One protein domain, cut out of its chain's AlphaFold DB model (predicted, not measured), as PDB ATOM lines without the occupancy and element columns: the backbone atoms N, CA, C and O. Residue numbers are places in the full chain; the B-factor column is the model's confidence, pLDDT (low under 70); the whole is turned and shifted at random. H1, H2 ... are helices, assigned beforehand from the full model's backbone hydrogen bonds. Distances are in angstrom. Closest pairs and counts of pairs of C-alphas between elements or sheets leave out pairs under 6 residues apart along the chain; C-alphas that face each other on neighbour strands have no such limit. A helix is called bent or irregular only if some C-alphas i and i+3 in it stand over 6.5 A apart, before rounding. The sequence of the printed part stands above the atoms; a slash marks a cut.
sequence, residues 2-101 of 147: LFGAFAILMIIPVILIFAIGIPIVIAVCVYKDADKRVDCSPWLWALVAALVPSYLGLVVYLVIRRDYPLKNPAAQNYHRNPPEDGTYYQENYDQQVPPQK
ATOM      1  N   LEU A   2      46.678 -26.701 -69.826       76.38
ATOM      2  CA  LEU A   2      47.050 -25.333 -70.232       76.38
ATOM      3  C   LEU A   2      46.102 -24.221 -69.713       76.38
ATOM      4  O   LEU A   2      46.565 -23.251 -69.125       76.38
ATOM      5  N   PHE A   3      44.779 -24.388 -69.847       78.69
ATOM      6  CA  PHE A   3      43.783 -23.407 -69.375       78.69
ATOM      7  C   PHE A   3      43.844 -23.137 -67.861       78.69
ATOM      8  O   PHE A   3      43.681 -21.999 -67.432       78.69
ATOM      9  N   GLY A   4      44.131 -24.162 -67.052       82.56
ATOM     10  CA  GLY A   4      44.288 -24.003 -65.604       82.56
ATOM     11  C   GLY A   4      45.534 -23.193 -65.236       82.56
ATOM     12  O   GLY A   4      45.472 -22.338 -64.360       82.56
ATOM     13  N   ALA A   5      46.646 -23.396 -65.950       85.06
ATOM     14  CA  ALA A   5      47.873 -22.629 -65.736       85.06
ATOM     15  C   ALA A   5      47.688 -21.136 -66.066       85.06
ATOM     16  O   ALA A   5      48.150 -20.283 -65.314       85.06
ATOM     17  N   PHE A   6      46.953 -20.814 -67.137       87.56
ATOM     18  CA  PHE A   6      46.613 -19.429 -67.478       87.56
ATOM     19  C   PHE A   6      45.705 -18.764 -66.437       87.56
ATOM     20  O   PHE A   6      45.933 -17.609 -66.079       87.56
ATOM     21  N   ALA A   7      44.717 -19.490 -65.906       86.38
ATOM     22  CA  ALA A   7      43.855 -18.983 -64.840       86.38
ATOM     23  C   ALA A   7      44.645 -18.687 -63.550       86.38
ATOM     24  O   ALA A   7      44.464 -17.635 -62.940       86.38
ATOM     25  N   ILE A   8      45.574 -19.573 -63.168       87.94
ATOM     26  CA  ILE A   8      46.456 -19.365 -62.010       87.94
ATOM     27  C   ILE A   8      47.377 -18.159 -62.238       87.94
ATOM     28  O   ILE A   8      47.529 -17.317 -61.357       87.94
ATOM     29  N   LEU A   9      47.956 -18.018 -63.430       90.69
ATOM     30  CA  LEU A   9      48.843 -16.896 -63.742       90.69
ATOM     31  C   LEU A   9      48.118 -15.538 -63.669       90.69
ATOM     32  O   LEU A   9      48.708 -14.556 -63.228       90.69
ATOM     33  N   MET A  10      46.831 -15.497 -64.022       89.38
ATOM     34  CA  MET A  10      45.976 -14.308 -63.893       89.38
ATOM     35  C   MET A  10      45.555 -14.000 -62.450       89.38
ATOM     36  O   MET A  10      45.379 -12.831 -62.109       89.38
ATOM     37  N   ILE A  11      45.412 -15.008 -61.581       92.12
ATOM     38  CA  ILE A  11      44.943 -14.797 -60.200       92.12
ATOM     39  C   ILE A  11      46.064 -14.383 -59.239       92.12
ATOM     40  O   ILE A  11      45.814 -13.646 -58.288       92.12
ATOM     41  N   ILE A  12      47.308 -14.797 -59.503       92.62
ATOM     42  CA  ILE A  12      48.488 -14.430 -58.703       92.62
ATOM     43  C   ILE A  12      48.618 -12.908 -58.490       92.62
ATOM     44  O   ILE A  12      48.718 -12.499 -57.333       92.62
ATOM     45  N   PRO A  13      48.590 -12.042 -59.525       91.31
ATOM     46  CA  PRO A  13      48.715 -10.600 -59.313       91.31
ATOM     47  C   PRO A  13      47.549 -10.029 -58.502       91.31
ATOM     48  O   PRO A  13      47.762  -9.140 -57.682       91.31
ATOM     49  N   VAL A  14      46.335 -10.566 -58.668       91.94
ATOM     50  CA  VAL A  14      45.171 -10.155 -57.871       91.94
ATOM     51  C   VAL A  14      45.413 -10.476 -56.398       91.94
ATOM     52  O   VAL A  14      45.299  -9.593 -55.552       91.94
ATOM     53  N   ILE A  15      45.841 -11.700 -56.083       91.38
ATOM     54  CA  ILE A  15      46.163 -12.102 -54.708       91.38
ATOM     55  C   ILE A  15      47.270 -11.216 -54.127       91.38
ATOM     56  O   ILE A  15      47.132 -10.751 -53.002       91.38
ATOM     57  N   LEU A  16      48.330 -10.920 -54.886       91.06
ATOM     58  CA  LEU A  16      49.418 -10.048 -54.428       91.06
ATOM     59  C   LEU A  16      48.945  -8.616 -54.142       91.06
ATOM     60  O   LEU A  16      49.372  -8.019 -53.153       91.06
ATOM     61  N   ILE A  17      48.039  -8.062 -54.950       90.88
ATOM     62  CA  ILE A  17      47.462  -6.733 -54.699       90.88
ATOM     63  C   ILE A  17      46.692  -6.722 -53.377       90.88
ATOM     64  O   ILE A  17      46.890  -5.819 -52.565       90.88
ATOM     65  N   PHE A  18      45.854  -7.727 -53.126       87.62
ATOM     66  CA  PHE A  18      45.084  -7.796 -51.883       87.62
ATOM     67  C   PHE A  18      45.954  -8.132 -50.663       87.62
ATOM     68  O   PHE A  18      45.747  -7.564 -49.595       87.62
ATOM     69  N   ALA A  19      46.941  -9.015 -50.818       85.81
ATOM     70  CA  ALA A  19      47.788  -9.488 -49.726       85.81
ATOM     71  C   ALA A  19      48.938  -8.533 -49.373       85.81
ATOM     72  O   ALA A  19      49.431  -8.575 -48.253       85.81
ATOM     73  N   ILE A  20      49.389  -7.697 -50.314       89.19
ATOM     74  CA  ILE A  20      50.554  -6.815 -50.129       89.19
ATOM     75  C   ILE A  20      50.198  -5.366 -50.456       89.19
ATOM     76  O   ILE A  20      50.440  -4.474 -49.645       89.19
ATOM     77  N   GLY A  21      49.585  -5.121 -51.616       90.56
ATOM     78  CA  GLY A  21      49.240  -3.768 -52.060       90.56
ATOM     79  C   GLY A  21      48.338  -3.029 -51.068       90.56
ATOM     80  O   GLY A  21      48.679  -1.932 -50.624       90.56
ATOM     81  N   ILE A  22      47.222  -3.646 -50.667       90.62
ATOM     82  CA  ILE A  22      46.283  -3.041 -49.713       90.62
ATOM     83  C   ILE A  22      46.943  -2.805 -48.339       90.62
ATOM     84  O   ILE A  22      46.869  -1.671 -47.855       90.62
ATOM     85  N   PRO A  23      47.634  -3.782 -47.712       89.69
ATOM     86  CA  PRO A  23      48.351  -3.548 -46.457       89.69
ATOM     87  C   PRO A  23      49.380  -2.419 -46.516       89.69
ATOM     88  O   PRO A  23      49.468  -1.638 -45.571       89.69
ATOM     89  N   ILE A  24      50.118  -2.276 -47.625       93.00
ATOM     90  CA  ILE A  24      51.072  -1.170 -47.802       93.00
ATOM     91  C   ILE A  24      50.343   0.176 -47.806       93.00
ATOM     92  O   ILE A  24      50.749   1.095 -47.093       93.00
ATOM     93  N   VAL A  25      49.256   0.302 -48.572       94.00
ATOM     94  CA  VAL A  25      48.463   1.542 -48.612       94.00
ATOM     95  C   VAL A  25      47.932   1.881 -47.219       94.00
ATOM     96  O   VAL A  25      48.041   3.026 -46.778       94.00
ATOM     97  N   ILE A  26      47.431   0.881 -46.491       93.38
ATOM     98  CA  ILE A  26      46.963   1.043 -45.112       93.38
ATOM     99  C   ILE A  26      48.095   1.515 -44.193       93.38
ATOM    100  O   ILE A  26      47.900   2.487 -43.465       93.38
ATOM    101  N   ALA A  27      49.276   0.891 -44.246       91.88
ATOM    102  CA  ALA A  27      50.440   1.315 -43.465       91.88
ATOM    103  C   ALA A  27      50.797   2.779 -43.730       91.88
ATOM    104  O   ALA A  27      50.999   3.535 -42.783       91.88
ATOM    105  N   VAL A  28      50.832   3.203 -44.997       95.12
ATOM    106  CA  VAL A  28      51.139   4.595 -45.363       95.12
ATOM    107  C   VAL A  28      50.081   5.555 -44.815       95.12
ATOM    108  O   VAL A  28      50.419   6.608 -44.270       95.12
ATOM    109  N   CYS A  29      48.797   5.207 -44.919       93.88
ATOM    110  CA  CYS A  29      47.713   6.015 -44.366       93.88
ATOM    111  C   CYS A  29      47.808   6.138 -42.839       93.88
ATOM    112  O   CYS A  29      47.705   7.245 -42.309       93.88
ATOM    113  N   VAL A  30      48.040   5.025 -42.142       94.31
ATOM    114  CA  VAL A  30      48.178   4.983 -40.681       94.31
ATOM    115  C   VAL A  30      49.417   5.739 -40.224       94.31
ATOM    116  O   VAL A  30      49.333   6.512 -39.277       94.31
ATOM    117  N   TYR A  31      50.539   5.600 -40.930       93.94
ATOM    118  CA  TYR A  31      51.755   6.361 -40.661       93.94
ATOM    119  C   TYR A  31      51.488   7.868 -40.720       93.94
ATOM    120  O   TYR A  31      51.795   8.594 -39.779       93.94
ATOM    121  N   LYS A  32      50.850   8.339 -41.801       91.44
ATOM    122  CA  LYS A  32      50.531   9.763 -41.991       91.44
ATOM    123  C   LYS A  32      49.508  10.291 -40.983       91.44
ATOM    124  O   LYS A  32      49.522  11.487 -40.702       91.44
ATOM    125  N   ASP A  33      48.600   9.452 -40.486       91.00
ATOM    126  CA  ASP A  33      47.662   9.832 -39.419       91.00
ATOM    127  C   ASP A  33      48.362   9.854 -38.050       91.00
ATOM    128  O   ASP A  33      48.150  10.776 -37.269       91.00
ATOM    129  N   ALA A  34      49.241   8.887 -37.770       89.44
ATOM    130  CA  ALA A  34      49.961   8.774 -36.505       89.44
ATOM    131  C   ALA A  34      51.029   9.862 -36.349       89.44
ATOM    132  O   ALA A  34      51.171  10.424 -35.268       89.44
ATOM    133  N   ASP A  35      51.715  10.233 -37.431       88.81
ATOM    134  CA  ASP A  35      52.704  11.315 -37.422       88.81
ATOM    135  C   ASP A  35      52.093  12.681 -37.068       88.81
ATOM    136  O   ASP A  35      52.765  13.564 -36.536       88.81
ATOM    137  N   LYS A  36      50.785  12.852 -37.264       84.88
ATOM    138  CA  LYS A  36      50.064  14.070 -36.872       84.88
ATOM    139  C   LYS A  36      49.657  14.092 -35.399       84.88
ATOM    140  O   LYS A  36      49.076  15.084 -34.963       84.88
ATOM    141  N   ARG A  37      49.917  13.031 -34.633       84.62
ATOM    142  CA  ARG A  37      49.445  12.870 -33.251       84.62
ATOM    143  C   ARG A  37      50.595  12.920 -32.246       84.62
ATOM    144  O   ARG A  37      51.710  12.502 -32.549       84.62
ATOM    145  N   VAL A  38      50.329  13.463 -31.061       78.44
ATOM    146  CA  VAL A  38      51.289  13.539 -29.946       78.44
ATOM    147  C   VAL A  38      51.395  12.162 -29.277       78.44
ATOM    148  O   VAL A  38      50.409  11.425 -29.239       78.44
ATOM    149  N   ASP A  39      52.595  11.789 -28.823       77.69
ATOM    150  CA  ASP A  39      52.901  10.516 -28.138       77.69
ATOM    151  C   ASP A  39      52.513   9.236 -28.903       77.69
ATOM    152  O   ASP A  39      52.386   8.145 -28.340       77.69
ATOM    153  N   CYS A  40      52.353   9.347 -30.223       80.81
ATOM    154  CA  CYS A  40      51.983   8.253 -31.108       80.81
ATOM    155  C   CYS A  40      53.185   7.870 -31.981       80.81
ATOM    156  O   CYS A  40      53.576   8.635 -32.856       80.81
ATOM    157  N   SER A  41      53.779   6.687 -31.765       89.50
ATOM    158  CA  SER A  41      54.889   6.193 -32.599       89.50
ATOM    159  C   SER A  41      54.383   5.795 -33.997       89.50
ATOM    160  O   SER A  41      53.691   4.775 -34.116       89.50
ATOM    161  N   PRO A  42      54.711   6.542 -35.073       88.38
ATOM    162  CA  PRO A  42      54.077   6.332 -36.377       88.38
ATOM    163  C   PRO A  42      54.478   5.010 -37.030       88.38
ATOM    164  O   PRO A  42      53.646   4.319 -37.615       88.38
ATOM    165  N   TRP A  43      55.747   4.628 -36.877       90.75
ATOM    166  CA  TRP A  43      56.289   3.375 -37.401       90.75
ATOM    167  C   TRP A  43      55.668   2.148 -36.741       90.75
ATOM    168  O   TRP A  43      55.319   1.193 -37.433       90.75
ATOM    169  N   LEU A  44      55.490   2.186 -35.417       90.38
ATOM    170  CA  LEU A  44      54.892   1.079 -34.678       90.38
ATOM    171  C   LEU A  44      53.452   0.848 -35.134       90.38
ATOM    172  O   LEU A  44      53.085  -0.275 -35.470       90.38
ATOM    173  N   TRP A  45      52.647   1.909 -35.205       91.81
ATOM    174  CA  TRP A  45      51.245   1.792 -35.600       91.81
ATOM    175  C   TRP A  45      51.060   1.406 -37.067       91.81
ATOM    176  O   TRP A  45      50.173   0.610 -37.368       91.81
ATOM    177  N   ALA A  46      51.914   1.893 -37.971       91.94
ATOM    178  CA  ALA A  46      51.900   1.472 -39.370       91.94
ATOM    179  C   ALA A  46      52.206  -0.026 -39.521       91.94
ATOM    180  O   ALA A  46      51.519  -0.730 -40.262       91.94
ATOM    181  N   LEU A  47      53.196  -0.523 -38.775       89.69
ATOM    182  CA  LEU A  47      53.598  -1.926 -38.799       89.69
ATOM    183  C   LEU A  47      52.526  -2.832 -38.182       89.69
ATOM    184  O   LEU A  47      52.187  -3.858 -38.768       89.69
ATOM    185  N   VAL A  48      51.918  -2.415 -37.066       89.56
ATOM    186  CA  VAL A  48      50.745  -3.090 -36.486       89.56
ATOM    187  C   VAL A  48      49.599  -3.140 -37.497       89.56
ATOM    188  O   VAL A  48      49.020  -4.201 -37.708       89.56
ATOM    189  N   ALA A  49      49.286  -2.030 -38.167       91.12
ATOM    190  CA  ALA A  49      48.185  -1.973 -39.125       91.12
ATOM    191  C   ALA A  49      48.402  -2.833 -40.380       91.12
ATOM    192  O   ALA A  49      47.425  -3.365 -40.904       91.12
ATOM    193  N   ALA A  50      49.645  -2.976 -40.851       89.44
ATOM    194  CA  ALA A  50      49.961  -3.763 -42.042       89.44
ATOM    195  C   ALA A  50      50.206  -5.253 -41.769       89.44
ATOM    196  O   ALA A  50      49.830  -6.076 -42.599       89.44
ATOM    197  N   LEU A  51      50.842  -5.611 -40.649       86.31
ATOM    198  CA  LEU A  51      51.212  -7.005 -40.369       86.31
ATOM    199  C   LEU A  51      50.133  -7.785 -39.630       86.31
ATOM    200  O   LEU A  51      50.092  -9.009 -39.752       86.31
ATOM    201  N   VAL A  52      49.280  -7.121 -38.845       86.50
ATOM    202  CA  VAL A  52      48.211  -7.844 -38.159       86.50
ATOM    203  C   VAL A  52      47.166  -8.267 -39.202       86.50
ATOM    204  O   VAL A  52      46.582  -7.405 -39.869       86.50
ATOM    205  N   PRO A  53      46.905  -9.579 -39.340       80.38
ATOM    206  CA  PRO A  53      46.026 -10.101 -40.375       80.38
ATOM    207  C   PRO A  53      44.584  -9.612 -40.209       80.38
ATOM    208  O   PRO A  53      44.161  -9.143 -39.147       80.38
ATOM    209  N   SER A  54      43.818  -9.731 -41.293       79.75
ATOM    210  CA  SER A  54      42.387  -9.399 -41.331       79.75
ATOM    211  C   SER A  54      42.073  -7.939 -40.986       79.75
ATOM    212  O   SER A  54      41.009  -7.644 -40.448       79.75
ATOM    213  N   TYR A  55      43.004  -7.022 -41.271       84.00
ATOM    214  CA  TYR A  55      42.880  -5.589 -40.971       84.00
ATOM    215  C   TYR A  55      42.662  -5.273 -39.483       84.00
ATOM    216  O   TYR A  55      42.291  -4.151 -39.131       84.00
ATOM    217  N   LEU A  56      42.917  -6.226 -38.580       84.75
ATOM    218  CA  LEU A  56      42.688  -6.021 -37.150       84.75
ATOM    219  C   LEU A  56      43.617  -4.958 -36.579       84.75
ATOM    220  O   LEU A  56      43.189  -4.158 -35.751       84.75
ATOM    221  N   GLY A  57      44.849  -4.875 -37.078       84.56
ATOM    222  CA  GLY A  57      45.772  -3.811 -36.698       84.56
ATOM    223  C   GLY A  57      45.242  -2.420 -37.046       84.56
ATOM    224  O   GLY A  57      45.383  -1.494 -36.249       84.56
ATOM    225  N   LEU A  58      44.564  -2.280 -38.192       88.06
ATOM    226  CA  LEU A  58      43.907  -1.033 -38.584       88.06
ATOM    227  C   LEU A  58      42.736  -0.706 -37.650       88.06
ATOM    228  O   LEU A  58      42.624   0.427 -37.191       88.06
ATOM    229  N   VAL A  59      41.879  -1.682 -37.334       87.50
ATOM    230  CA  VAL A  59      40.749  -1.475 -36.409       87.50
ATOM    231  C   VAL A  59      41.250  -1.037 -35.034       87.50
ATOM    232  O   VAL A  59      40.775  -0.039 -34.492       87.50
ATOM    233  N   VAL A  60      42.249  -1.736 -34.495       87.50
ATOM    234  CA  VAL A  60      42.867  -1.415 -33.204       87.50
ATOM    235  C   VAL A  60      43.449  -0.000 -33.221       87.50
ATOM    236  O   VAL A  60      43.155   0.784 -32.318       87.50
ATOM    237  N   TYR A  61      44.193   0.362 -34.272       88.44
ATOM    238  CA  TYR A  61      44.710   1.719 -34.446       88.44
ATOM    239  C   TYR A  61      43.588   2.765 -34.431       88.44
ATOM    240  O   TYR A  61      43.663   3.748 -33.697       88.44
ATOM    241  N   LEU A  62      42.515   2.551 -35.198       87.94
ATOM    242  CA  LEU A  62      41.407   3.503 -35.309       87.94
ATOM    243  C   LEU A  62      40.626   3.693 -34.004       87.94
ATOM    244  O   LEU A  62      40.081   4.777 -33.780       87.94
ATOM    245  N   VAL A  63      40.558   2.668 -33.154       87.00
ATOM    246  CA  VAL A  63      39.937   2.775 -31.828       87.00
ATOM    247  C   VAL A  63      40.834   3.573 -30.889       87.00
ATOM    248  O   VAL A  63      40.379   4.525 -30.256       87.00
ATOM    249  N   ILE A  64      42.117   3.221 -30.846       85.62
ATOM    250  CA  ILE A  64      43.094   3.795 -29.922       85.62
ATOM    251  C   ILE A  64      43.475   5.227 -30.290       85.62
ATOM    252  O   ILE A  64      43.727   6.041 -29.407       85.62
ATOM    253  N   ARG A  65      43.470   5.586 -31.578       83.88
ATOM    254  CA  ARG A  65      43.883   6.925 -32.026       83.88
ATOM    255  C   ARG A  65      43.104   8.065 -31.379       83.88
ATOM    256  O   ARG A  65      43.588   9.189 -31.370       83.88
ATOM    257  N   ARG A  66      41.896   7.792 -30.875       81.00
ATOM    258  CA  ARG A  66      41.065   8.766 -30.157       81.00
ATOM    259  C   ARG A  66      41.710   9.232 -28.852       81.00
ATOM    260  O   ARG A  66      41.429  10.344 -28.424       81.00
ATOM    261  N   ASP A  67      42.577   8.408 -28.271       82.00
ATOM    262  CA  ASP A  67      43.334   8.728 -27.064       82.00
ATOM    263  C   ASP A  67      44.583   9.583 -27.363       82.00
ATOM    264  O   ASP A  67      45.162  10.150 -26.441       82.00
ATOM    265  N   TYR A  68      44.997   9.695 -28.634       79.56
ATOM    266  CA  TYR A  68      46.154  10.492 -29.051       79.56
ATOM    267  C   TYR A  68      45.711  11.850 -29.637       79.56
ATOM    268  O   TYR A  68      45.127  11.874 -30.737       79.56
ATOM    269  N   PRO A  69      45.988  12.981 -28.956       79.44
ATOM    270  CA  PRO A  69      45.625  14.308 -29.444       79.44
ATOM    271  C   PRO A  69      46.450  14.697 -30.677       79.44
ATOM    272  O   PRO A  69      47.551  14.192 -30.909       79.44
ATOM    273  N   LEU A  70      45.907  15.596 -31.499       81.31
ATOM    274  CA  LEU A  70      46.611  16.124 -32.670       81.31
ATOM    275  C   LEU A  70      47.720  17.088 -32.238       81.31
ATOM    276  O   LEU A  70      47.546  17.867 -31.302       81.31
ATOM    277  N   LYS A  71      48.843  17.068 -32.958       80.00
ATOM    278  CA  LYS A  71      49.912  18.058 -32.802       80.00
ATOM    279  C   LYS A  71      49.352  19.440 -33.148       80.00
ATOM    280  O   LYS A  71      48.763  19.622 -34.213       80.00
ATOM    281  N   ASN A  72      49.539  20.413 -32.258       73.19
ATOM    282  CA  ASN A  72      49.145  21.790 -32.531       73.19
ATOM    283  C   ASN A  72      50.108  22.389 -33.581       73.19
ATOM    284  O   ASN A  72      51.317  22.423 -33.328       73.19
ATOM    285  N   PRO A  73      49.623  22.875 -34.742       67.31
ATOM    286  CA  PRO A  73      50.483  23.478 -35.760       67.31
ATOM    287  C   PRO A  73      51.242  24.706 -35.241       67.31
ATOM    288  O   PRO A  73      52.344  24.973 -35.714       67.31
ATOM    289  N   ALA A  74      50.712  25.426 -34.246       65.88
ATOM    290  CA  ALA A  74      51.440  26.504 -33.584       65.88
ATOM    291  C   ALA A  74      52.666  25.956 -32.839       65.88
ATOM    292  O   ALA A  74      53.782  26.374 -33.131       65.88
ATOM    293  N   ALA A  75      52.489  24.943 -31.981       63.03
ATOM    294  CA  ALA A  75      53.579  24.308 -31.231       63.03
ATOM    295  C   ALA A  75      54.684  23.742 -32.147       63.03
ATOM    296  O   ALA A  75      55.869  23.909 -31.872       63.03
ATOM    297  N   GLN A  76      54.319  23.153 -33.292       66.38
ATOM    298  CA  GLN A  76      55.307  22.662 -34.261       66.38
ATOM    299  C   GLN A  76      56.156  23.780 -34.882       66.38
ATOM    300  O   GLN A  76      57.340  23.567 -35.149       66.38
ATOM    301  N   ASN A  77      55.576  24.962 -35.115       64.44
ATOM    302  CA  ASN A  77      56.325  26.110 -35.622       64.44
ATOM    303  C   ASN A  77      57.314  26.648 -34.579       64.44
ATOM    304  O   ASN A  77      58.431  26.981 -34.961       64.44
ATOM    305  N   TYR A  78      56.964  26.640 -33.286       60.16
ATOM    306  CA  TYR A  78      57.885  27.007 -32.198       60.16
ATOM    307  C   TYR A  78      59.097  26.071 -32.108       60.16
ATOM    308  O   TYR A  78      60.220  26.530 -31.940       60.16
ATOM    309  N   HIS A  79      58.900  24.756 -32.257       63.47
ATOM    310  CA  HIS A  79      60.014  23.793 -32.227       63.47
ATOM    311  C   HIS A  79      60.941  23.934 -33.437       63.47
ATOM    312  O   HIS A  79      62.130  23.635 -33.355       63.47
ATOM    313  N   ARG A  80      60.388  24.358 -34.578       66.62
ATOM    314  CA  ARG A  80      61.146  24.560 -35.814       66.62
ATOM    315  C   ARG A  80      61.886  25.897 -35.826       66.62
ATOM    316  O   ARG A  80      63.007  25.947 -36.315       66.62
ATOM    317  N   ASN A  81      61.250  26.940 -35.301       74.44
ATOM    318  CA  ASN A  81      61.743  28.311 -35.254       74.44
ATOM    319  C   ASN A  81      61.596  28.834 -33.812       74.44
ATOM    320  O   ASN A  81      60.545  29.391 -33.476       74.44
ATOM    321  N   PRO A  82      62.611  28.638 -32.951       68.25
ATOM    322  CA  PRO A  82      62.576  29.134 -31.582       68.25
ATOM    323  C   PRO A  82      62.511  30.672 -31.582       68.25
ATOM    324  O   PRO A  82      63.333  31.301 -32.251       68.25
ATOM    325  N   PRO A  83      61.566  31.301 -30.863       68.31
ATOM    326  CA  PRO A  83      61.605  32.738 -30.610       68.31
ATOM    327  C   PRO A  83      62.845  33.093 -29.781       68.31
ATOM    328  O   PRO A  83      63.224  32.339 -28.888       68.31
ATOM    329  N   GLU A  84      63.452  34.254 -30.038       72.31
ATOM    330  CA  GLU A  84      64.622  34.733 -29.281       72.31
ATOM    331  C   GLU A  84      64.296  35.075 -27.809       72.31
ATOM    332  O   GLU A  84      65.182  35.022 -26.961       72.31
ATOM    333  N   ASP A  85      63.025  35.354 -27.487       69.12
ATOM    334  CA  ASP A  85      62.506  35.526 -26.119       69.12
ATOM    335  C   ASP A  85      61.582  34.342 -25.771       69.12
ATOM    336  O   ASP A  85      60.431  34.251 -26.208       69.12
ATOM    337  N   GLY A  86      62.158  33.350 -25.090       60.75
ATOM    338  CA  GLY A  86      61.708  31.956 -25.125       60.75
ATOM    339  C   GLY A  86      60.818  31.477 -23.977       60.75
ATOM    340  O   GLY A  86      60.726  30.269 -23.782       60.75
ATOM    341  N   THR A  87      60.199  32.352 -23.181       56.56
ATOM    342  CA  THR A  87      59.599  31.907 -21.903       56.56
ATOM    343  C   THR A  87      58.091  32.112 -21.778       56.56
ATOM    344  O   THR A  87      57.422  31.261 -21.199       56.56
ATOM    345  N   TYR A  88      57.503  33.154 -22.372       50.75
ATOM    346  CA  TYR A  88      56.116  33.532 -22.044       50.75
ATOM    347  C   TYR A  88      55.013  32.747 -22.766       50.75
ATOM    348  O   TYR A  88      53.896  32.656 -22.261       50.75
ATOM    349  N   TYR A  89      55.289  32.166 -23.934       52.12
ATOM    350  CA  TYR A  89      54.257  31.459 -24.705       52.12
ATOM    351  C   TYR A  89      54.222  29.953 -24.428       52.12
ATOM    352  O   TYR A  89      53.169  29.335 -24.558       52.12
ATOM    353  N   GLN A  90      55.344  29.359 -24.014       52.03
ATOM    354  CA  GLN A  90      55.487  27.906 -23.892       52.03
ATOM    355  C   GLN A  90      54.616  27.313 -22.772       52.03
ATOM    356  O   GLN A  90      53.933  26.314 -22.990       52.03
ATOM    357  N   GLU A  91      54.534  28.003 -21.631       50.34
ATOM    358  CA  GLU A  91      53.721  27.595 -20.476       50.34
ATOM    359  C   GLU A  91      52.216  27.527 -20.803       50.34
ATOM    360  O   GLU A  91      51.509  26.631 -20.345       50.34
ATOM    361  N   ASN A  92      51.728  28.419 -21.675       52.53
ATOM    362  CA  ASN A  92      50.317  28.464 -22.063       52.53
ATOM    363  C   ASN A  92      49.930  27.328 -23.033       52.53
ATOM    364  O   ASN A  92      48.785  26.875 -23.031       52.53
ATOM    365  N   TYR A  93      50.872  26.833 -23.847       55.25
ATOM    366  CA  TYR A  93      50.634  25.702 -24.754       55.25
ATOM    367  C   TYR A  93      50.633  24.361 -24.023       55.25
ATOM    368  O   TYR A  93      49.773  23.525 -24.309       55.25
ATOM    369  N   ASP A  94      51.536  24.177 -23.056       54.56
ATOM    370  CA  ASP A  94      51.582  22.976 -22.212       54.56
ATOM    371  C   ASP A  94      50.293  22.819 -21.385       54.56
ATOM    372  O   ASP A  94      49.843  21.704 -21.127       54.56
ATOM    373  N   GLN A  95      49.629  23.933 -21.053       50.75
ATOM    374  CA  GLN A  95      48.320  23.945 -20.392       50.75
ATOM    375  C   GLN A  95      47.134  23.627 -21.324       50.75
ATOM    376  O   GLN A  95      46.070  23.237 -20.838       50.75
ATOM    377  N   GLN A  96      47.274  23.787 -22.646       54.09
ATOM    378  CA  GLN A  96      46.194  23.542 -23.615       54.09
ATOM    379  C   GLN A  96      46.124  22.096 -24.114       54.09
ATOM    380  O   GLN A  96      45.075  21.681 -24.614       54.09
ATOM    381  N   VAL A  97      47.201  21.313 -23.994       57.19
ATOM    382  CA  VAL A  97      47.133  19.873 -24.271       57.19
ATOM    383  C   VAL A  97      46.335  19.246 -23.125       57.19
ATOM    384  O   VAL A  97      46.788  19.299 -21.982       57.19
ATOM    385  N   PRO A  98      45.127  18.695 -23.367       54.81
ATOM    386  CA  PRO A  98      44.354  18.097 -22.289       54.81
ATOM    387  C   PRO A  98      45.225  17.029 -21.618       54.81
ATOM    388  O   PRO A  98      45.818  16.216 -22.337       54.81
ATOM    389  N   PRO A  99      45.331  17.022 -20.276       54.06
ATOM    390  CA  PRO A  99      46.181  16.076 -19.573       54.06
ATOM    391  C   PRO A  99      45.800  14.674 -20.030       54.06
ATOM    392  O   PRO A  99      44.614  14.319 -20.020       54.06
ATOM    393  N   GLN A 100      46.792  13.902 -20.478       56.72
ATOM    394  CA  GLN A 100      46.589  12.532 -20.914       56.72
ATOM    395  C   GLN A 100      45.981  11.767 -19.743       56.72
ATOM    396  O   GLN A 100      46.676  11.400 -18.798       56.72
ATOM    397  N   LYS A 101      44.650  11.594 -19.763       53.38
ATOM    398  CA  LYS A 101      43.938  10.843 -18.735       53.38
ATOM    399  C   LYS A 101      44.558   9.456 -18.724       53.38
ATOM    400  O   LYS A 101      44.347   8.676 -19.652       53.38
TER     401      LYS A 101
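AT A GLANCE: This is residues 2 to 101 of the 147 residues of an uncharacterized protein of uncultured Eubacterium sp (UniProt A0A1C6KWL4). A long, nearly straight helix, H1, sticks out with residues 2 to 12; its second arm, H1b, forms an up-and-down bundle with H2 and H3, each running against the one before. Beyond the bundle, a loose tail holds short helices H4 and H5. The printed part has 100 residues, five named helices and no named strand: all helix, extended, radius of gyration of the C-alphas 20.9 A, spans 77 by 29 by 14 A.

IN THESE COORDINATES: H1, residues 2 to 34, begins at C-alpha 2 (47.050, -25.333, -70.232). Assigned as one helix by its hydrogen bonds, it is bent, C-alphas 19 and 22 being 6.6 A apart: arms H1a, 2 to 19, 25.9 A, and H1b, 22 to 34, 18.1 A. H2 is 42 to 51; H3, 53 to 67, 23.2 A, is irregular, C-alphas 54 and 57 being 8.0 A apart. H4 is 73 to 80; H5, 90 to 94, ends at C-alpha 94 (51.582, 22.976, -22.212).

HOW THE PARTS SIT: H1b and H2, a hairpin, touch, closest C-alphas Ala 27 and Ala 46, 4.4 A. H2 touches residues 55 to 61 of H3. Every O i to N i+4 pair is within hydrogen-bond range in H1b, H2, H4 and H5; H1a has 12 of 14, H3 7 of 11.

THE WHOLE: The printed part has no cut. Residues 85 to 101 are under pLDDT 70.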